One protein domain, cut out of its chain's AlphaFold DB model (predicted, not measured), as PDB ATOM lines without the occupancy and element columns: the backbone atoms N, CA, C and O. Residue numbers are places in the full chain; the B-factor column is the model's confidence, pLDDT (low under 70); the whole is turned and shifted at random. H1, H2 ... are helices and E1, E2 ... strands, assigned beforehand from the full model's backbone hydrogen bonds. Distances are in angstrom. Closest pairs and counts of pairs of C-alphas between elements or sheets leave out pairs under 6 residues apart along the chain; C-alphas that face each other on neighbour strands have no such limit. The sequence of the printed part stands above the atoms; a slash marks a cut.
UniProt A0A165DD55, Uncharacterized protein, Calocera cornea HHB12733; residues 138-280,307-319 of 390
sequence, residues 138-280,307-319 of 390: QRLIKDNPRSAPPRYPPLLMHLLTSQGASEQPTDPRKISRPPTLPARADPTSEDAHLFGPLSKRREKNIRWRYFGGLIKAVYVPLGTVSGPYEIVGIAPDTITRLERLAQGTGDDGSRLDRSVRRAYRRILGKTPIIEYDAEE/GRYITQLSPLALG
ATOM      1  N   GLN A 138      69.928  57.805  12.633       94.19
ATOM      2  CA  GLN A 138      69.232  58.410  11.499       94.19
ATOM      3  C   GLN A 138      70.235  58.938  10.464       94.19
ATOM      4  O   GLN A 138      71.223  59.603  10.788       94.19
ATOM      5  N   ARG A 139      69.987  58.638   9.187       96.44
ATOM      6  CA  ARG A 139      70.820  59.111   8.072       96.44
ATOM      7  C   ARG A 139      70.624  60.618   7.897       96.44
ATOM      8  O   ARG A 139      69.494  61.071   7.746       96.44
ATOM      9  N   LEU A 140      71.715  61.385   7.857       96.00
ATOM     10  CA  LEU A 140      71.642  62.840   7.655       96.00
ATOM     11  C   LEU A 140      71.171  63.192   6.232       96.00
ATOM     12  O   LEU A 140      70.363  64.104   6.032       96.00
ATOM     13  N   ILE A 141      71.673  62.467   5.226       96.25
ATOM     14  CA  ILE A 141      71.338  62.641   3.808       96.25
ATOM     15  C   ILE A 141      70.475  61.452   3.375       96.25
ATOM     16  O   ILE A 141      70.905  60.301   3.507       96.25
ATOM     17  N   LYS A 142      69.277  61.743   2.848       94.81
ATOM     18  CA  LYS A 142      68.376  60.744   2.257       94.81
ATOM     19  C   LYS A 142      69.148  59.965   1.178       94.81
ATOM     20  O   LYS A 142      70.024  60.523   0.525       94.81
ATOM     21  N   ASP A 143      68.935  58.657   1.096       95.19
ATOM     22  CA  ASP A 143      69.557  57.757   0.102       95.19
ATOM     23  C   ASP A 143      71.062  57.465   0.259       95.19
ATOM     24  O   ASP A 143      71.583  56.555  -0.381       95.19
ATOM     25  N   ASN A 144      71.779  58.134   1.171       95.69
ATOM     26  CA  ASN A 144      73.189  57.831   1.428       95.69
ATOM     27  C   ASN A 144      73.382  57.118   2.779       95.69
ATOM     28  O   ASN A 144      73.462  57.793   3.813       95.69
ATOM     29  N   PRO A 145      73.543  55.780   2.820       92.94
ATOM     30  CA  PRO A 145      73.725  55.045   4.076       92.94
ATOM     31  C   PRO A 145      75.015  55.441   4.803       92.94
ATOM     32  O   PRO A 145      75.061  55.458   6.030       92.94
ATOM     33  N   ARG A 146      76.052  55.867   4.066       94.31
ATOM     34  CA  ARG A 146      77.304  56.355   4.658       94.31
ATOM     35  C   ARG A 146      77.134  57.710   5.338       94.31
ATOM     36  O   ARG A 146      78.097  58.188   5.928       94.31
ATOM     37  N   SER A 147      75.991  58.384   5.203       96.31
ATOM     38  CA  SER A 147      75.739  59.678   5.845       96.31
ATOM     39  C   SER A 147      75.304  59.574   7.306       96.31
ATOM     40  O   SER A 147      75.223  60.605   7.971       96.31
ATOM     41  N   ALA A 148      75.059  58.360   7.805       96.06
ATOM     42  CA  ALA A 148      74.738  58.135   9.204       96.06
ATOM     43  C   ALA A 148      75.861  58.668  10.126       96.06
ATOM     44  O   ALA A 148      77.055  58.527   9.804       96.06
ATOM     45  N   PRO A 149      75.507  59.314  11.250       95.12
ATOM     46  CA  PRO A 149      76.478  59.692  12.260       95.12
ATOM     47  C   PRO A 149      77.055  58.432  12.931       95.12
ATOM     48  O   PRO A 149      76.477  57.343  12.812       95.12
ATOM     49  N   PRO A 150      78.211  58.562  13.603       95.88
ATOM     50  CA  PRO A 150      78.845  57.444  14.286       95.88
ATOM     51  C   PRO A 150      77.903  56.812  15.314       95.88
ATOM     52  O   PRO A 150      77.094  57.493  15.943       95.88
ATOM     53  N   ARG A 151      78.015  55.491  15.440       95.62
ATOM     54  CA  ARG A 151      77.238  54.669  16.363       95.62
ATOM     55  C   ARG A 151      77.956  54.566  17.706       95.62
ATOM     56  O   ARG A 151      79.183  54.484  17.737       95.62
ATOM     57  N   TYR A 152      77.182  54.529  18.786       95.44
ATOM     58  CA  TYR A 152      77.686  54.395  20.151       95.44
ATOM     59  C   TYR A 152      77.064  53.155  20.793       95.44
ATOM     60  O   TYR A 152      75.928  53.225  21.260       95.44
ATOM     61  N   PRO A 153      77.769  52.014  20.787       95.81
ATOM     62  CA  PRO A 153      77.357  50.859  21.569       95.81
ATOM     63  C   PRO A 153      77.235  51.210  23.061       95.81
ATOM     64  O   PRO A 153      77.968  52.095  23.520       95.81
ATOM     65  N   PRO A 154      76.368  50.527  23.832       95.06
ATOM     66  CA  PRO A 154      76.127  50.851  25.242       95.06
ATOM     67  C   PRO A 154      77.408  50.887  26.086       95.06
ATOM     68  O   PRO A 154      77.641  51.846  26.819       95.06
ATOM     69  N   LEU A 155      78.301  49.909  25.897       96.25
ATOM     70  CA  LEU A 155      79.588  49.868  26.592       96.25
ATOM     71  C   LEU A 155      80.496  51.048  26.214       96.25
ATOM     72  O   LEU A 155      81.161  51.622  27.073       96.25
ATOM     73  N   LEU A 156      80.524  51.443  24.936       97.25
ATOM     74  CA  LEU A 156      81.306  52.605  24.507       97.25
ATOM     75  C   LEU A 156      80.739  53.901  25.086       97.25
ATOM     76  O   LEU A 156      81.509  54.775  25.476       97.25
ATOM     77  N   MET A 157      79.411  54.029  25.129       96.94
ATOM     78  CA  MET A 157      78.749  55.177  25.742       96.94
ATOM     79  C   MET A 157      79.156  55.290  27.212       96.94
ATOM     80  O   MET A 157      79.643  56.337  27.625       96.94
ATOM     81  N   HIS A 158      79.077  54.181  27.953       96.94
ATOM     82  CA  HIS A 158      79.502  54.107  29.350       96.94
ATOM     83  C   HIS A 158      80.978  54.473  29.549       96.94
ATOM     84  O   HIS A 158      81.324  55.250  30.437       96.94
ATOM     85  N   LEU A 159      81.869  53.974  28.690       96.81
ATOM     86  CA  LEU A 159      83.296  54.317  28.712       96.81
ATOM     87  C   LEU A 159      83.566  55.808  28.460       96.81
ATOM     88  O   LEU A 159      84.536  56.360  28.974       96.81
ATOM     89  N   LEU A 160      82.739  56.461  27.642       97.31
ATOM     90  CA  LEU A 160      82.871  57.884  27.338       97.31
ATOM     91  C   LEU A 160      82.347  58.772  28.467       97.31
ATOM     92  O   LEU A 160      82.903  59.849  28.685       97.31
ATOM     93  N   THR A 161      81.291  58.343  29.156       97.19
ATOM     94  CA  THR A 161      80.626  59.124  30.206       97.19
ATOM     95  C   THR A 161      81.217  58.882  31.596       97.19
ATOM     96  O   THR A 161      81.198  59.790  32.425       97.19
ATOM     97  N   SER A 162      81.752  57.687  31.871       96.12
ATOM     98  CA  SER A 162      82.275  57.332  33.196       96.12
ATOM     99  C   SER A 162      83.636  57.972  33.499       96.12
ATOM    100  O   SER A 162      84.524  58.092  32.648       96.12
ATOM    101  N   GLN A 163      83.812  58.391  34.754       93.06
ATOM    102  CA  GLN A 163      85.082  58.925  35.244       93.06
ATOM    103  C   GLN A 163      86.133  57.809  35.317       93.06
ATOM    104  O   GLN A 163      85.842  56.693  35.737       93.06
ATOM    105  N   GLY A 164      87.362  58.092  34.876       88.44
ATOM    106  CA  GLY A 164      88.469  57.123  34.879       88.44
ATOM    107  C   GLY A 164      88.538  56.193  33.660       88.44
ATOM    108  O   GLY A 164      89.610  55.666  33.362       88.44
ATOM    109  N   ALA A 165      87.447  56.039  32.906       93.62
ATOM    110  CA  ALA A 165      87.427  55.294  31.642       93.62
ATOM    111  C   ALA A 165      87.839  56.136  30.421       93.62
ATOM    112  O   ALA A 165      88.202  55.597  29.374       93.62
ATOM    113  N   SER A 166      87.821  57.460  30.555       94.69
ATOM    114  CA  SER A 166      88.256  58.418  29.540       94.69
ATOM    115  C   SER A 166      89.136  59.486  30.180       94.69
ATOM    116  O   SER A 166      88.935  59.854  31.339       94.69
ATOM    117  N   GLU A 167      90.091  60.021  29.417       92.62
ATOM    118  CA  GLU A 167      90.875  61.199  29.828       92.62
ATOM    119  C   GLU A 167      89.992  62.413  30.107       92.62
ATOM    120  O   GLU A 167      90.287  63.219  30.987       92.62
ATOM    121  N   GLN A 168      88.909  62.537  29.342       92.94
ATOM    122  CA  GLN A 168      87.926  63.603  29.463       92.94
ATOM    123  C   GLN A 168      86.537  62.965  29.393       92.94
ATOM    124  O   GLN A 168      86.018  62.741  28.289       92.94
ATOM    125  N   PRO A 169      85.948  62.613  30.551       96.12
ATOM    126  CA  PRO A 169      84.573  62.143  30.615       96.12
ATOM    127  C   PRO A 169      83.658  63.153  29.925       96.12
ATOM    128  O   PRO A 169      83.725  64.359  30.175       96.12
ATOM    129  N   THR A 170      82.860  62.669  28.982       96.88
ATOM    130  CA  THR A 170      82.018  63.501  28.125       96.88
ATOM    131  C   THR A 170      80.570  63.362  28.562       96.88
ATOM    132  O   THR A 170      80.066  62.257  28.705       96.88
ATOM    133  N   ASP A 171      79.893  64.494  28.747       97.19
ATOM    134  CA  ASP A 171      78.454  64.529  29.013       97.19
ATOM    135  C   ASP A 171      77.691  63.862  27.848       97.19
ATOM    136  O   ASP A 171      77.963  64.208  26.689       97.19
ATOM    137  N   PRO A 172      76.731  62.950  28.100       96.12
ATOM    138  CA  PRO A 172      75.910  62.345  27.049       96.12
ATOM    139  C   PRO A 172      75.267  63.370  26.098       96.12
ATOM    140  O   PRO A 172      75.139  63.104  24.900       96.12
ATOM    141  N   ARG A 173      74.951  64.586  26.570       96.50
ATOM    142  CA  ARG A 173      74.430  65.681  25.725       96.50
ATOM    143  C   ARG A 173      75.439  66.153  24.673       96.50
ATOM    144  O   ARG A 173      75.067  66.489  23.552       96.50
ATOM    145  N   LYS A 174      76.732  66.145  25.007       96.56
ATOM    146  CA  LYS A 174      77.817  66.508  24.078       96.56
ATOM    147  C   LYS A 174      78.092  65.402  23.059       96.56
ATOM    148  O   LYS A 174      78.615  65.677  21.981       96.56
ATOM    149  N   ILE A 175      77.730  64.159  23.379       95.81
ATOM    150  CA  ILE A 175      77.847  63.018  22.464       95.81
ATOM    151  C   ILE A 175      76.788  63.117  21.356       95.81
ATOM    152  O   ILE A 175      77.111  62.916  20.181       95.81
ATOM    153  N   SER A 176      75.549  63.479  21.708       93.25
ATOM    154  CA  SER A 176      74.472  63.693  20.733       93.25
ATOM    155  C   SER A 176      74.694  64.957  19.894       93.25
ATOM    156  O   SER A 176      74.572  64.907  18.662       93.25
ATOM    157  N   ARG A 177      75.094  66.063  20.536       95.75
ATOM    158  CA  ARG A 177      75.416  67.342  19.893       95.75
ATOM    159  C   ARG A 177      76.845  67.785  20.237       95.75
ATOM    160  O   ARG A 177      77.064  68.403  21.280       95.75
ATOM    161  N   PRO A 178      77.823  67.517  19.352       96.88
ATOM    162  CA  PRO A 178      79.211  67.905  19.571       96.88
ATOM    163  C   PRO A 178      79.364  69.410  19.827       96.88
ATOM    164  O   PRO A 178      78.792  70.199  19.078       96.88
ATOM    165  N   PRO A 179      80.213  69.838  20.778       97.31
ATOM    166  CA  PRO A 179      80.472  71.260  21.023       97.31
ATOM    167  C   PRO A 179      81.197  71.946  19.853       97.31
ATOM    168  O   PRO A 179      81.197  73.162  19.740       97.31
ATOM    169  N   THR A 180      81.825  71.168  18.966       97.31
ATOM    170  CA  THR A 180      82.457  71.665  17.734       97.31
ATOM    171  C   THR A 180      81.455  71.923  16.607       97.31
ATOM    172  O   THR A 180      81.843  72.404  15.539       97.31
ATOM    173  N   LEU A 181      80.184  71.565  16.806       97.69
ATOM    174  CA  LEU A 181      79.124  71.787  15.840       97.69
ATOM    175  C   LEU A 181      78.581  73.219  16.000       97.69
ATOM    176  O   LEU A 181      78.152  73.570  17.097       97.69
ATOM    177  N   PRO A 182      78.591  74.054  14.943       97.81
ATOM    178  CA  PRO A 182      78.103  75.429  15.042       97.81
ATOM    179  C   PRO A 182      76.586  75.457  15.279       97.81
ATOM    180  O   PRO A 182      75.883  74.533  14.861       97.81
ATOM    181  N   ALA A 183      76.077  76.541  15.877       97.38
ATOM    182  CA  ALA A 183      74.641  76.747  16.100       97.38
ATOM    183  C   ALA A 183      73.833  76.588  14.802       97.38
ATOM    184  O   ALA A 183      72.815  75.905  14.792       97.38
ATOM    185  N   ARG A 184      74.410  77.051  13.684       97.50
ATOM    186  CA  ARG A 184      73.923  76.916  12.301       97.50
ATOM    187  C   ARG A 184      73.564  75.499  11.828       97.50
ATOM    188  O   ARG A 184      73.026  75.333  10.731       97.50
ATOM    189  N   ALA A 185      73.974  74.465  12.560       97.12
ATOM    190  CA  ALA A 185      73.545  73.099  12.284       97.12
ATOM    191  C   ALA A 185      72.056  72.887  12.590       97.12
ATOM    192  O   ALA A 185      71.428  72.061  11.931       97.12
ATOM    193  N   ASP A 186      71.492  73.661  13.519       96.69
ATOM    194  CA  ASP A 186      70.056  73.676  13.759       96.69
ATOM    195  C   ASP A 186      69.393  74.628  12.760       96.69
ATOM    196  O   ASP A 186      69.739  75.815  12.735       96.69
ATOM    197  N   PRO A 187      68.427  74.157  11.957       96.25
ATOM    198  CA  PRO A 187      67.756  74.998  10.968       96.25
ATOM    199  C   PRO A 187      66.899  76.105  11.599       96.25
ATOM    200  O   PRO A 187      66.568  77.056  10.908       96.25
ATOM    201  N   THR A 188      66.557  75.985  12.885       97.62
ATOM    202  CA  THR A 188      65.768  76.960  13.655       97.62
ATOM    203  C   THR A 188      66.622  78.019  14.357       97.62
ATOM    204  O   THR A 188      66.086  78.867  15.060       97.62
ATOM    205  N   SER A 189      67.953  77.941  14.253       97.62
ATOM    206  CA  SER A 189      68.848  78.920  14.879       97.62
ATOM    207  C   SER A 189      68.903  80.222  14.077       97.62
ATOM    208  O   SER A 189      68.876  80.193  12.846       97.62
ATOM    209  N   GLU A 190      69.057  81.363  14.754       98.06
ATOM    210  CA  GLU A 190      69.224  82.677  14.105       98.06
ATOM    211  C   GLU A 190      70.388  82.678  13.104       98.06
ATOM    212  O   GLU A 190      70.245  83.148  11.979       98.06
ATOM    213  N   ASP A 191      71.509  82.037  13.451       97.69
ATOM    214  CA  ASP A 191      72.655  81.862  12.553       97.69
ATOM    215  C   ASP A 191      72.285  81.139  11.250       97.69
ATOM    216  O   ASP A 191      72.829  81.449  10.186       97.69
ATOM    217  N   ALA A 192      71.404  80.133  11.313       97.94
ATOM    218  CA  ALA A 192      70.944  79.423  10.122       97.94
ATOM    219  C   ALA A 192      69.997  80.283   9.280       97.94
ATOM    220  O   ALA A 192      70.025  80.163   8.056       97.94
ATOM    221  N   HIS A 193      69.218  81.168   9.904       97.69
ATOM    222  CA  HIS A 193      68.396  82.149   9.197       97.69
ATOM    223  C   HIS A 193      69.248  83.233   8.518       97.69
ATOM    224  O   HIS A 193      69.000  83.558   7.360       97.69
ATOM    225  N   LEU A 194      70.289  83.735   9.192       97.94
ATOM    226  CA  LEU A 194      71.174  84.787   8.680       97.94
ATOM    227  C   LEU A 194      72.138  84.289   7.593       97.94
ATOM    228  O   LEU A 194      72.325  84.945   6.571       97.94
ATOM    229  N   PHE A 195      72.768  83.128   7.800       97.31
ATOM    230  CA  PHE A 195      73.855  82.628   6.943       97.31
ATOM    231  C   PHE A 195      73.490  81.371   6.137       97.31
ATOM    232  O   PHE A 195      74.351  80.795   5.456       97.31
ATOM    233  N   GLY A 196      72.243  80.906   6.240       97.56
ATOM    234  CA  GLY A 196      71.765  79.647   5.669       97.56
ATOM    235  C   GLY A 196      72.175  78.407   6.486       97.56
ATOM    236  O   GLY A 196      73.184  78.417   7.201       97.56
ATOM    237  N   PRO A 197      71.450  77.278   6.362       97.69
ATOM    238  CA  PRO A 197      71.717  76.070   7.143       97.69
ATOM    239  C   PRO A 197      73.105  75.466   6.865       97.69
ATOM    240  O   PRO A 197      73.728  75.651   5.810       97.69
ATOM    241  N   LEU A 198      73.654  74.729   7.835       97.88
ATOM    242  CA  LEU A 198      74.898  73.983   7.634       97.88
ATOM    243  C   LEU A 198      74.690  72.837   6.629       97.88
ATOM    244  O   LEU A 198      73.735  72.070   6.716       97.88
ATOM    245  N   SER A 199      75.621  72.664   5.686       97.50
ATOM    246  CA  SER A 199      75.527  71.536   4.760       97.50
ATOM    247  C   SER A 199      75.659  70.201   5.506       97.50
ATOM    248  O   SER A 199      76.617  69.974   6.251       97.50
ATOM    249  N   LYS A 200      74.736  69.267   5.245       97.19
ATOM    250  CA  LYS A 200      74.679  67.938   5.890       97.19
ATOM    251  C   LYS A 200      75.992  67.151   5.787       97.19
ATOM    252  O   LYS A 200      76.383  66.422   6.696       97.19
ATOM    253  N   ARG A 201      76.727  67.317   4.680       96.88
ATOM    254  CA  ARG A 201      78.060  66.716   4.492       96.88
ATOM    255  C   ARG A 201      79.095  67.300   5.459       96.88
ATOM    256  O   ARG A 201      79.930  66.554   5.972       96.88
ATOM    257  N   ARG A 202      79.065  68.615   5.696       97.56
ATOM    258  CA  ARG A 202      79.964  69.286   6.642       97.56
ATOM    259  C   ARG A 202      79.616  68.908   8.076       97.56
ATOM    260  O   ARG A 202      80.524  68.553   8.820       97.56
ATOM    261  N   GLU A 203      78.332  68.893   8.421       97.44
ATOM    262  CA  GLU A 203      77.843  68.398   9.711       97.44
ATOM    263  C   GLU A 203      78.338  66.974   9.993       97.44
ATOM    264  O   GLU A 203      78.996  66.736  11.007       97.44
ATOM    265  N   LYS A 204      78.111  66.043   9.054       96.56
ATOM    266  CA  LYS A 204      78.621  64.669   9.133       96.56
ATOM    267  C   LYS A 204      80.118  64.655   9.452       96.56
ATOM    268  O   LYS A 204      80.552  63.954  10.362       96.56
ATOM    269  N   ASN A 205      80.917  65.406   8.694       97.25
ATOM    270  CA  ASN A 205      82.367  65.430   8.873       97.25
ATOM    271  C   ASN A 205      82.773  65.951  10.258       97.25
ATOM    272  O   ASN A 205      83.706  65.409  10.848       97.25
ATOM    273  N   ILE A 206      82.087  66.971  10.784       98.00
ATOM    274  CA  ILE A 206      82.330  67.501  12.134       98.00
ATOM    275  C   ILE A 206      82.025  66.425  13.182       98.00
ATOM    276  O   ILE A 206      82.890  66.125  14.006       98.00
ATOM    277  N   ARG A 207      80.857  65.773  13.094       97.62
ATOM    278  CA  ARG A 207      80.463  64.685  14.005       97.62
ATOM    279  C   ARG A 207      81.479  63.533  13.995       97.62
ATOM    280  O   ARG A 207      81.914  63.089  15.053       97.62
ATOM    281  N   TRP A 208      81.931  63.095  12.817       97.31
ATOM    282  CA  TRP A 208      82.936  62.027  12.690       97.31
ATOM    283  C   TRP A 208      84.324  62.425  13.209       97.31
ATOM    284  O   TRP A 208      85.012  61.600  13.808       97.31
ATOM    285  N   ARG A 209      84.747  63.681  13.013       98.06
ATOM    286  CA  ARG A 209      86.003  64.194  13.588       98.06
ATOM    287  C   ARG A 209      85.946  64.206  15.112       98.06
ATOM    288  O   ARG A 209      86.896  63.757  15.746       98.06
ATOM    289  N   TYR A 210      84.836  64.681  15.676       98.00
ATOM    290  CA  TYR A 210      84.623  64.702  17.119       98.00
ATOM    291  C   TYR A 210      84.640  63.289  17.709       98.00
ATOM    292  O   TYR A 210      85.423  63.015  18.613       98.00
ATOM    293  N   PHE A 211      83.890  62.360  17.111       97.56
ATOM    294  CA  PHE A 211      83.896  60.947  17.489       97.56
ATOM    295  C   PHE A 211      85.286  60.310  17.427       97.56
ATOM    296  O   PHE A 211      85.694  59.616  18.353       97.56
ATOM    297  N   GLY A 212      86.058  60.584  16.370       97.56
ATOM    298  CA  GLY A 212      87.439  60.115  16.270       97.56
ATOM    299  C   GLY A 212      88.349  60.672  17.374       97.56
ATOM    300  O   GLY A 212      89.301  59.999  17.764       97.56
ATOM    301  N   GLY A 213      88.067  61.877  17.879       97.62
ATOM    302  CA  GLY A 213      88.714  62.447  19.063       97.62
ATOM    303  C   GLY A 213      88.309  61.718  20.344       97.62
ATOM    304  O   GLY A 213      89.180  61.238  21.064       97.62
ATOM    305  N   LEU A 214      87.002  61.550  20.565       97.12
ATOM    306  CA  LEU A 214      86.447  60.823  21.710       97.12
ATOM    307  C   LEU A 214      87.008  59.402  21.812       97.12
ATOM    308  O   LEU A 214      87.556  59.014  22.839       97.12
ATOM    309  N   ILE A 215      86.987  58.652  20.709       97.31
ATOM    310  CA  ILE A 215      87.531  57.293  20.646       97.31
ATOM    311  C   ILE A 215      89.006  57.234  21.047       97.31
ATOM    312  O   ILE A 215      89.448  56.237  21.616       97.31
ATOM    313  N   LYS A 216      89.809  58.248  20.712       96.44
ATOM    314  CA  LYS A 216      91.234  58.271  21.073       96.44
ATOM    315  C   LYS A 216      91.442  58.490  22.572       96.44
ATOM    316  O   LYS A 216      92.416  57.962  23.095       96.44
ATOM    317  N   ALA A 217      90.533  59.210  23.228       96.38
ATOM    318  CA  ALA A 217      90.576  59.486  24.662       96.38
ATOM    319  C   ALA A 217      90.093  58.308  25.529       96.38
ATOM    320  O   ALA A 217      90.452  58.233  26.702       96.38
ATOM    321  N   VAL A 218      89.318  57.376  24.958       97.00
ATOM    322  CA  VAL A 218      88.823  56.189  25.675       97.00
ATOM    323  C   VAL A 218      89.964  55.246  26.055       97.00
ATOM    324  O   VAL A 218      90.798  54.851  25.222       97.00
ATOM    325  N   TYR A 219      89.941  54.825  27.314       96.25
ATOM    326  CA  TYR A 219      90.736  53.741  27.848       96.25
ATOM    327  C   TYR A 219      89.987  52.421  27.732       96.25
ATOM    328  O   TYR A 219      88.925  52.214  28.302       96.25
ATOM    329  N   VAL A 220      90.586  51.497  26.986       95.94
ATOM    330  CA  VAL A 220      90.009  50.175  26.762       95.94
ATOM    331  C   VAL A 220      90.130  49.332  28.046       95.94
ATOM    332  O   VAL A 220      91.204  49.361  28.675       95.94
ATOM    333  N   PRO A 221      89.074  48.605  28.456       95.38
ATOM    334  CA  PRO A 221      89.139  47.662  29.571       95.38
ATOM    335  C   PRO A 221      90.112  46.522  29.245       95.38
ATOM    336  O   PRO A 221      90.190  46.066  28.105       95.38
ATOM    337  N   LEU A 222      90.909  46.099  30.232       93.25
ATOM    338  CA  LEU A 222      91.894  45.020  30.033       93.25
ATOM    339  C   LEU A 222      91.386  43.648  30.459       93.25
ATOM    340  O   LEU A 222      91.876  42.648  29.931       93.25
ATOM    341  N   GLY A 223      90.465  43.620  31.424       91.81
ATOM    342  CA  GLY A 223      89.779  42.409  31.854       91.81
ATOM    343  C   GLY A 223      88.677  42.011  30.880       91.81
ATOM    344  O   GLY A 223      88.349  42.755  29.950       91.81
ATOM    345  N   THR A 224      88.121  40.825  31.097       92.88
ATOM    346  CA  THR A 224      86.906  40.399  30.406       92.88
ATOM    347  C   THR A 224      85.735  41.213  30.939       92.88
ATOM    348  O   THR A 224      85.548  41.295  32.148       92.88
ATOM    349  N   VAL A 225      84.976  41.834  30.040       93.75
ATOM    350  CA  VAL A 225      83.738  42.530  30.403       93.75
ATOM    351  C   VAL A 225      82.594  41.551  30.173       93.75
ATOM    352  O   VAL A 225      82.316  41.198  29.023       93.75
ATOM    353  N   SER A 226      81.986  41.081  31.265       88.62
ATOM    354  CA  SER A 226      80.742  40.309  31.231       88.62
ATOM    355  C   SER A 226      79.580  41.208  30.794       88.62
ATOM    356  O   SER A 226      79.669  42.433  30.861       88.62
ATOM    357  N   GLY A 227      78.508  40.616  30.272       87.94
ATOM    358  CA  GLY A 227      77.312  41.329  29.825       87.94
ATOM    359  C   GLY A 227      76.673  40.680  28.597       87.94
ATOM    360  O   GLY A 227      77.037  39.556  28.253       87.94
ATOM    361  N   PRO A 228      75.761  41.377  27.893       88.06
ATOM    362  CA  PRO A 228      75.060  40.820  26.730       88.06
ATOM    363  C   PRO A 228      76.007  40.497  25.567       88.06
ATOM    364  O   PRO A 228      75.688  39.689  24.700       88.06
ATOM    365  N   TYR A 229      77.186  41.126  25.550       88.56
ATOM    366  CA  TYR A 229      78.247  40.862  24.589       88.56
ATOM    367  C   TYR A 229      79.555  40.684  25.347       88.56
ATOM    368  O   TYR A 229      80.124  41.660  25.842       88.56
ATOM    369  N   GLU A 230      80.032  39.445  25.414       90.81
ATOM    370  CA  GLU A 230      81.305  39.130  26.048       90.81
ATOM    371  C   GLU A 230      82.456  39.765  25.258       90.81
ATOM    372  O   GLU A 230      82.676  39.478  24.076       90.81
ATOM    373  N   ILE A 231      83.212  40.644  25.916       91.69
ATOM    374  CA  ILE A 231      84.456  41.172  25.359       91.69
ATOM    375  C   ILE A 231      85.615  40.564  26.122       91.69
ATOM    376  O   ILE A 231      85.957  41.002  27.220       91.69
ATOM    377  N   VAL A 232      86.268  39.594  25.486       92.44
ATOM    378  CA  VAL A 232      87.521  39.032  25.987       92.44
ATOM    379  C   VAL A 232      88.611  40.101  25.916       92.44
ATOM    380  O   VAL A 232      88.924  40.614  24.831       92.44
ATOM    381  N   GLY A 233      89.167  40.434  27.082       91.31
ATOM    382  CA  GLY A 233      90.282  41.363  27.249       91.31
ATOM    383  C   GLY A 233      91.630  40.769  26.826       91.31
ATOM    384  O   GLY A 233      91.716  39.933  25.927       91.31
ATOM    385  N   ILE A 234      92.717  41.217  27.464       92.62
ATOM    386  CA  ILE A 234      94.067  40.679  27.204       92.62
ATOM    387  C   ILE A 234      94.243  39.315  27.885       92.62
ATOM    388  O   ILE A 234      94.708  38.368  27.257       92.62
ATOM    389  N   ALA A 235      93.901  39.252  29.170       90.12
ATOM    390  CA  ALA A 235      93.882  38.058  30.012       90.12
ATOM    391  C   ALA A 235      93.010  38.348  31.251       90.12
ATOM    392  O   ALA A 235      93.001  39.503  31.702       90.12
ATOM    393  N   PRO A 236      92.298  37.358  31.812       87.44
ATOM    394  CA  PRO A 236      91.373  37.577  32.932       87.44
ATOM    395  C   PRO A 236      92.080  38.115  34.191       87.44
ATOM    396  O   PRO A 236      91.590  39.004  34.876       87.44
ATOM    397  N   ASP A 237      93.304  37.665  34.422       93.44
ATOM    398  CA  ASP A 237      94.197  37.956  35.542       93.44
ATOM    399  C   ASP A 237      95.132  39.160  35.289       93.44
ATOM    400  O   ASP A 237      96.057  39.443  36.053       93.44
ATOM    401  N   THR A 238      94.881  39.937  34.228       94.69
ATOM    402  CA  THR A 238      95.688  41.129  33.904       94.69
ATOM    403  C   THR A 238      95.626  42.183  35.010       94.69
ATOM    404  O   THR A 238      96.642  42.810  35.319       94.69
ATOM    405  N   ILE A 239      94.441  42.403  35.588       95.19
ATOM    406  CA  ILE A 239      94.222  43.433  36.613       95.19
ATOM    407  C   ILE A 239      94.924  43.029  37.909       95.19
ATOM    408  O   ILE A 239      95.760  43.783  38.402       95.19
ATOM    409  N   THR A 240      94.679  41.812  38.397       95.75
ATOM    410  CA  THR A 240      95.303  41.298  39.626       95.75
ATOM    411  C   THR A 240      96.830  41.260  39.521       95.75
ATOM    412  O   THR A 240      97.533  41.611  40.472       95.75
ATOM    413  N   ARG A 241      97.378  40.921  38.343       96.38
ATOM    414  CA  ARG A 241      98.820  41.025  38.076       96.38
ATOM    415  C   ARG A 241      99.320  42.467  38.169       96.38
ATOM    416  O   ARG A 241     100.318  42.721  38.839       96.38
ATOM    417  N   LEU A 242      98.653  43.421  37.516       96.62
ATOM    418  CA  LEU A 242      99.044  44.834  37.579       96.62
ATOM    419  C   LEU A 242      98.999  45.377  39.014       96.62
ATOM    420  O   LEU A 242      99.880  46.147  39.393       96.62
ATOM    421  N   GLU A 243      98.015  44.968  39.815       96.31
ATOM    422  CA  GLU A 243      97.908  45.336  41.230       96.31
ATOM    423  C   GLU A 243      99.078  44.797  42.051       96.31
ATOM    424  O   GLU A 243      99.728  45.561  42.768       96.31
ATOM    425  N   ARG A 244      99.434  43.522  41.864       97.25
ATOM    426  CA  ARG A 244     100.616  42.899  42.478       97.25
ATOM    427  C   ARG A 244     101.908  43.653  42.121       97.25
ATOM    428  O   ARG A 244     102.709  43.986  43.001       97.25
ATOM    429  N   LEU A 245     102.084  44.007  40.847       96.81
ATOM    430  CA  LEU A 245     103.238  44.788  40.377       96.81
ATOM    431  C   LEU A 245     103.238  46.216  40.956       96.81
ATOM    432  O   LEU A 245     104.281  46.751  41.338       96.81
ATOM    433  N   ALA A 246     102.067  46.838  41.091       96.19
ATOM    434  CA  ALA A 246     101.907  48.164  41.684       96.19
ATOM    435  C   ALA A 246     102.145  48.197  43.206       96.19
ATOM    436  O   ALA A 246     102.555  49.238  43.750       96.19
ATOM    437  N   GLN A 247     101.907  47.081  43.899       96.56
ATOM    438  CA  GLN A 247     102.260  46.886  45.309       96.56
ATOM    439  C   GLN A 247     103.777  46.724  45.484       96.56
ATOM    440  O   GLN A 247     104.355  47.274  46.426       96.56
ATOM    441  N   GLY A 248     104.445  46.101  44.511       96.19
ATOM    442  CA  GLY A 248     105.902  45.982  44.473       96.19
ATOM    443  C   GLY A 248     106.444  44.576  44.390       96.19
ATOM    444  O   GLY A 248     107.647  44.395  44.557       96.19
ATOM    445  N   THR A 249     105.574  43.606  44.169       97.06
ATOM    446  CA  THR A 249     105.914  42.194  44.049       97.06
ATOM    447  C   THR A 249     105.933  41.823  42.572       97.06
ATOM    448  O   THR A 249     104.889  41.847  41.921       97.06
ATOM    449  N   GLY A 250     107.123  41.546  42.037       95.69
ATOM    450  CA  GLY A 250     107.316  41.025  40.685       95.69
ATOM    451  C   GLY A 250     106.723  39.626  40.516       95.69
ATOM    452  O   GLY A 250     106.504  38.915  41.496       95.69
ATOM    453  N   ASP A 251     106.500  39.210  39.270       95.50
ATOM    454  CA  ASP A 251     106.056  37.844  38.950       95.50
ATOM    455  C   ASP A 251     107.085  36.776  39.364       95.50
ATOM    456  O   ASP A 251     106.736  35.624  39.598       95.50
ATOM    457  N   ASP A 252     108.357  37.161  39.468       94.38
ATOM    458  CA  ASP A 252     109.470  36.354  39.969       94.38
ATOM    459  C   ASP A 252     109.647  36.441  41.499       94.38
ATOM    460  O   ASP A 252     110.616  35.915  42.041       94.38
ATOM    461  N   GLY A 253     108.747  37.139  42.200       95.00
ATOM    462  CA  GLY A 253     108.856  37.420  43.634       95.00
ATOM    463  C   GLY A 253     109.851  38.532  43.983       95.00
ATOM    464  O   GLY A 253     110.026  38.850  45.161       95.00
ATOM    465  N   SER A 254     110.498  39.161  42.992       95.50
ATOM    466  CA  SER A 254     111.439  40.254  43.240       95.50
ATOM    467  C   SER A 254     110.735  41.507  43.772       95.50
ATOM    468  O   SER A 254     109.575  41.789  43.462       95.50
ATOM    469  N   ARG A 255     111.449  42.292  44.589       97.12
ATOM    470  CA  ARG A 255     110.962  43.599  45.047       97.12
ATOM    471  C   ARG A 255     111.223  44.654  43.977       97.12
ATOM    472  O   ARG A 255     112.365  44.880  43.585       97.12
ATOM    473  N   LEU A 256     110.164  45.328  43.546       96.00
ATOM    474  CA  LEU A 256     110.231  46.386  42.543       96.00
ATOM    475  C   LEU A 256     110.635  47.730  43.146       96.00
ATOM    476  O   LEU A 256     110.142  48.141  44.205       96.00
ATOM    477  N   ASP A 257     111.459  48.471  42.405       96.25
ATOM    478  CA  ASP A 257     111.804  49.839  42.765       96.25
ATOM    479  C   ASP A 257     110.553  50.746  42.816       96.25
ATOM    480  O   ASP A 257     109.540  50.537  42.141       96.25
ATOM    481  N   ARG A 258     110.606  51.793  43.644       95.25
ATOM    482  CA  ARG A 258     109.530  52.780  43.807       95.25
ATOM    483  C   ARG A 258     109.135  53.424  42.481       95.25
ATOM    484  O   ARG A 258     107.952  53.696  42.269       95.25
ATOM    485  N   SER A 259     110.109  53.701  41.622       94.31
ATOM    486  CA  SER A 259     109.887  54.319  40.317       94.31
ATOM    487  C   SER A 259     109.045  53.406  39.407       94.31
ATOM    488  O   SER A 259     108.012  53.829  38.882       94.31
ATOM    489  N   VAL A 260     109.402  52.124  39.350       95.94
ATOM    490  CA  VAL A 260     108.703  51.061  38.617       95.94
ATOM    491  C   VAL A 260     107.276  50.874  39.137       95.94
ATOM    492  O   VAL A 260     106.324  50.912  38.357       95.94
ATOM    493  N   ARG A 261     107.088  50.791  40.461       96.12
ATOM    494  CA  ARG A 261     105.750  50.703  41.083       96.12
ATOM    495  C   ARG A 261     104.835  51.855  40.674       96.12
ATOM    496  O   ARG A 261     103.659  51.647  40.383       96.12
ATOM    497  N   ARG A 262     105.369  53.081  40.620       95.00
ATOM    498  CA  ARG A 262     104.615  54.261  40.161       95.00
ATOM    499  C   ARG A 262     104.199  54.140  38.697       95.00
ATOM    500  O   ARG A 262     103.085  54.544  38.375       95.00
ATOM    501  N   ALA A 263     105.044  53.583  37.830       95.88
ATOM    502  CA  ALA A 263     104.690  53.357  36.430       95.88
ATOM    503  C   ALA A 263     103.503  52.383  36.299       95.88
ATOM    504  O   ALA A 263     102.545  52.690  35.590       95.88
ATOM    505  N   TYR A 264     103.495  51.278  37.054       96.94
ATOM    506  CA  TYR A 264     102.358  50.347  37.085       96.94
ATOM    507  C   TYR A 264     101.081  50.988  37.646       96.94
ATOM    508  O   TYR A 264     100.016  50.847  37.049       96.94
ATOM    509  N   ARG A 265     101.177  51.791  38.716       95.88
ATOM    510  CA  ARG A 265     100.025  52.556  39.240       95.88
ATOM    511  C   ARG A 265      99.452  53.540  38.223       95.88
ATOM    512  O   ARG A 265      98.238  53.665  38.120       95.88
ATOM    513  N   ARG A 266     100.301  54.212  37.434       95.31
ATOM    514  CA  ARG A 266      99.847  55.101  36.345       95.31
ATOM    515  C   ARG A 266      99.070  54.344  35.274       95.31
ATOM    516  O   ARG A 266      98.152  54.911  34.691       95.31
ATOM    517  N   ILE A 267      99.439  53.093  34.995       95.69
ATOM    518  CA  ILE A 267      98.683  52.240  34.076       95.69
ATOM    519  C   ILE A 267      97.359  51.826  34.713       95.69
ATOM    520  O   ILE A 267      96.338  51.986  34.053       95.69
ATOM    521  N   LEU A 268      97.356  51.393  35.979       94.81
ATOM    522  CA  LEU A 268      96.137  51.037  36.720       94.81
ATOM    523  C   LEU A 268      95.131  52.189  36.818       94.81
ATOM    524  O   LEU A 268      93.937  51.995  36.624       94.81
ATOM    525  N   GLY A 269      95.598  53.421  37.028       93.50
ATOM    526  CA  GLY A 269      94.717  54.596  37.023       93.50
ATOM    527  C   GLY A 269      94.101  54.923  35.668       93.50
ATOM    528  O   GLY A 269      93.210  55.759  35.591       93.50
ATOM    529  N   LYS A 270      94.553  54.254  34.607       93.62
ATOM    530  CA  LYS A 270      93.989  54.329  33.259       93.62
ATOM    531  C   LYS A 270      93.304  53.025  32.854       93.62
ATOM    532  O   LYS A 270      92.987  52.861  31.679       93.62
ATOM    533  N   THR A 271      93.148  52.059  33.762       93.00
ATOM    534  CA  THR A 271      92.494  50.774  33.495       93.00
ATOM    535  C   THR A 271      91.123  50.751  34.169       93.00
ATOM    536  O   THR A 271      91.061  50.435  35.357       93.00
ATOM    537  N   PRO A 272      90.028  51.066  33.456       94.94
ATOM    538  CA  PRO A 272      88.705  50.852  34.022       94.94
ATOM    539  C   PRO A 272      88.479  49.347  34.221       94.94
ATOM    540  O   PRO A 272      88.743  48.550  33.313       94.94
ATOM    541  N   ILE A 273      88.020  48.977  35.414       94.94
ATOM    542  CA  ILE A 273      87.438  47.670  35.716       94.94
ATOM    543  C   ILE A 273      85.946  47.833  35.456       94.94
ATOM    544  O   ILE A 273      85.330  48.743  36.006       94.94
ATOM    545  N   ILE A 274      85.395  47.039  34.542       95.31
ATOM    546  CA  ILE A 274      83.998  47.175  34.131       95.31
ATOM    547  C   ILE A 274      83.280  45.896  34.496       95.31
ATOM    548  O   ILE A 274      83.655  44.825  34.024       95.31
ATOM    549  N   GLU A 275      82.242  46.053  35.295       95.12
ATOM    550  CA  GLU A 275      81.312  44.998  35.664       95.12
ATOM    551  C   GLU A 275      79.967  45.309  35.014       95.12
ATOM    552  O   GLU A 275      79.599  46.477  34.844       95.12
ATOM    553  N   TYR A 276      79.259  44.270  34.586       95.56
ATOM    554  CA  TYR A 276      77.893  44.404  34.108       95.56
ATOM    555  C   TYR A 276      76.958  43.895  35.184       95.56
ATOM    556  O   TYR A 276      76.999  42.720  35.542       95.56
ATOM    557  N   ASP A 277      76.146  44.811  35.683       94.50
ATOM    558  CA  ASP A 277      75.084  44.536  36.627       94.50
ATOM    559  C   ASP A 277      73.840  44.242  35.789       94.50
ATOM    560  O   ASP A 277      73.230  45.150  35.206       94.50
ATOM    561  N   ALA A 278      73.557  42.952  35.599       91.12
ATOM    562  CA  ALA A 278      72.268  42.546  35.074       91.12
ATOM    563  C   ALA A 278      71.280  42.876  36.184       91.12
ATOM    564  O   ALA A 278      71.362  42.273  37.250       91.12
ATOM    565  N   GLU A 279      70.403  43.859  35.966       85.62
ATOM    566  CA  GLU A 279      69.295  44.065  36.886       85.62
ATOM    567  C   GLU A 279      68.494  42.769  36.812       85.62
ATOM    568  O   GLU A 279      67.782  42.526  35.834       85.62
ATOM    569  N   GLU A 280      68.712  41.884  37.787       76.38
ATOM    570  CA  GLU A 280      67.840  40.755  38.028       76.38
ATOM    571  C   GLU A 280      66.494  41.413  38.255       76.38
ATOM    572  O   GLU A 280      66.225  41.986  39.311       76.38
ATOM    573  N   GLY A 307      70.399  46.038  31.673       89.69
ATOM    574  CA  GLY A 307      71.483  45.983  32.644       89.69
ATOM    575  C   GLY A 307      72.405  47.164  32.438       89.69
ATOM    576  O   GLY A 307      72.499  47.710  31.328       89.69
ATOM    577  N   ARG A 308      73.076  47.576  33.511       94.12
ATOM    578  CA  ARG A 308      73.966  48.735  33.491       94.12
ATOM    579  C   ARG A 308      75.413  48.296  33.636       94.12
ATOM    580  O   ARG A 308      75.748  47.376  34.374       94.12
ATOM    581  N   TYR A 309      76.300  49.019  32.967       95.88
ATOM    582  CA  TYR A 309      77.728  48.886  33.213       95.88
ATOM    583  C   TYR A 309      78.122  49.736  34.422       95.88
ATOM    584  O   TYR A 309      77.682  50.876  34.571       95.88
ATOM    585  N   ILE A 310      78.988  49.195  35.272       95.88
ATOM    586  CA  ILE A 310      79.582  49.882  36.415       95.88
ATOM    587  C   ILE A 310      81.084  49.963  36.160       95.88
ATOM    588  O   ILE A 310      81.726  48.963  35.854       95.88
ATOM    589  N   THR A 311      81.647  51.171  36.244       95.50
ATOM    590  CA  THR A 311      83.102  51.366  36.173       95.50
ATOM    591  C   THR A 311      83.648  51.515  37.580       95.50
ATOM    592  O   THR A 311      83.239  52.415  38.311       95.50
ATOM    593  N   GLN A 312      84.628  50.688  37.914       94.81
ATOM    594  CA  GLN A 312      85.440  50.814  39.112       94.81
ATOM    595  C   GLN A 312      86.901  51.060  38.718       94.81
ATOM    596  O   GLN A 312      87.376  50.636  37.660       94.81
ATOM    597  N   LEU A 313      87.631  51.778  39.567       93.12
ATOM    598  CA  LEU A 313      89.080  51.919  39.456       93.12
ATOM    599  C   LEU A 313      89.733  51.124  40.578       93.12
ATOM    600  O   LEU A 313      89.227  51.100  41.697       93.12
ATOM    601  N   SER A 314      90.893  50.531  40.291       93.75
ATOM    602  CA  SER A 314      91.686  49.873  41.330       93.75
ATOM    603  C   SER A 314      92.006  50.867  42.460       93.75
ATOM    604  O   SER A 314      92.445  51.987  42.174       93.75
ATOM    605  N   PRO A 315      91.882  50.483  43.742       92.25
ATOM    606  CA  PRO A 315      92.198  51.369  44.867       92.25
ATOM    607  C   PRO A 315      93.664  51.839  44.847       92.25
ATOM    608  O   PRO A 315      93.995  52.936  45.301       92.25
ATOM    609  N   LEU A 316      94.558  51.050  44.240       91.62
ATOM    610  CA  LEU A 316      95.976  51.385  44.085       91.62
ATOM    611  C   LEU A 316      96.234  52.511  43.074       91.62
ATOM    612  O   LEU A 316      97.318  53.102  43.089       91.62
ATOM    613  N   ALA A 317      95.264  52.816  42.209       85.62
ATOM    614  CA  ALA A 317      95.339  53.946  41.293       85.62
ATOM    615  C   ALA A 317      95.203  55.296  42.010       85.62
ATOM    616  O   ALA A 317      95.812  56.278  41.584       85.62
ATOM    617  N   LEU A 318      94.421  55.341  43.094       76.94
ATOM    618  CA  LEU A 318      94.050  56.572  43.803       76.94
ATOM    619  C   LEU A 318      95.105  56.998  44.839       76.94
ATOM    620  O   LEU A 318      95.217  58.171  45.198       76.94
ATOM    621  N   GLY A 319      95.939  56.063  45.297       64.38
ATOM    622  CA  GLY A 319      96.941  56.318  46.326       64.38
ATOM    623  C   GLY A 319      98.239  56.924  45.784       64.38
ATOM    624  O   GLY A 319      99.130  56.172  45.377       64.38
TER     625      GLY A 319
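What this domain is: This is residues 138 to 280 and 307 to 319 of the 390 residues of an uncharacterized protein of Calocera cornea HHB12733 (UniProt A0A165DD55). An elongated, loosely built body has a ribbon of two strands, E1 and E2, near its middle, with H1 next to E2; toward one end the long helix H4 runs out, with the small H3 at the tip, and toward the other end the helical hairpin of H5 and H6 makes a small cluster with H7. Long stretches without a named element run between these parts. The printed part has 156 residues, with seven named helices and two strands in the order H1 H2 H3 H4 H5 H6 E1 E2 H7; the sheet, E1 - E2, is antiparallel. The class is mostly helix, though named elements hold 74 residues, under half of those printed. The whole is loose, with a radius of gyration of the C-alphas of 20.7 A and spans of 69 by 37 by 25 A.

Where its parts are: E1 is residues 273 to 278, 16.0 A long, from C-alpha 273 at (87.438, 47.670, 35.716), and E2 is residues 307 to 312, 16.1 A. H1 is residues 154 to 161, 10.6 A, beginning at C-alpha 154 at (76.127, 50.851, 25.242). H4, residues 200 to 217, is the longest helix at 26.0 A. H2 is residues 172 to 176 and H3 residues 190 to 195. H5 is residues 238 to 247, 14.4 A, H6 residues 258 to 268, 15.3 A, and H7 residues 315 to 318, ending at C-alpha 318 at (94.050, 56.572, 43.803).

How they stand to each other: E1 and E2 are antiparallel neighbours at 156 degrees, with N 275 and O 310 at 3.0 A and N 310 and O 275 at 2.8 A, within hydrogen-bond range. The closest C-alphas of H1 and E2 are those of His 158 and Tyr 309, 6.7 A apart. H1 is close to H4 but not clearly touching, Leu 160 to Leu 214 at 7.3 A between C-alphas, about perpendicular at 79 degrees. H1 and H2 are also close but not clearly touching, with C-alphas 161 and 172 at 6.5 A. H2 and H4 are near each other, and H3 touches no helix. H5 and H6 form a helical hairpin and touch, with C-alphas of Ala 246 and Arg 261 closest at 4.6 A, at a shallow tilt of 31 degrees, opposite ways. H7 touches H6, C-alphas 265 and 317 being closest at 5.3 A, and only just touches H5, with 3 pairs of C-alphas within 8 A, Glu 243 and Leu 316 closest at 7.0 A. Every O i to N i+4 pair is within hydrogen-bond range in H1 to H6; H7 is too short for one.

The domain as a whole: The two C-alphas farthest apart, of Leu 194 and Gly 253, are 69.9 A apart. Residues 281 to 306 are not printed; C-alphas 280 and 307 are 8.3 A apart across this cut. The links H2 to H3 and H4 to H5 are long. The mean pLDDT of the printed part is 94.8, and residue 319 is under 70.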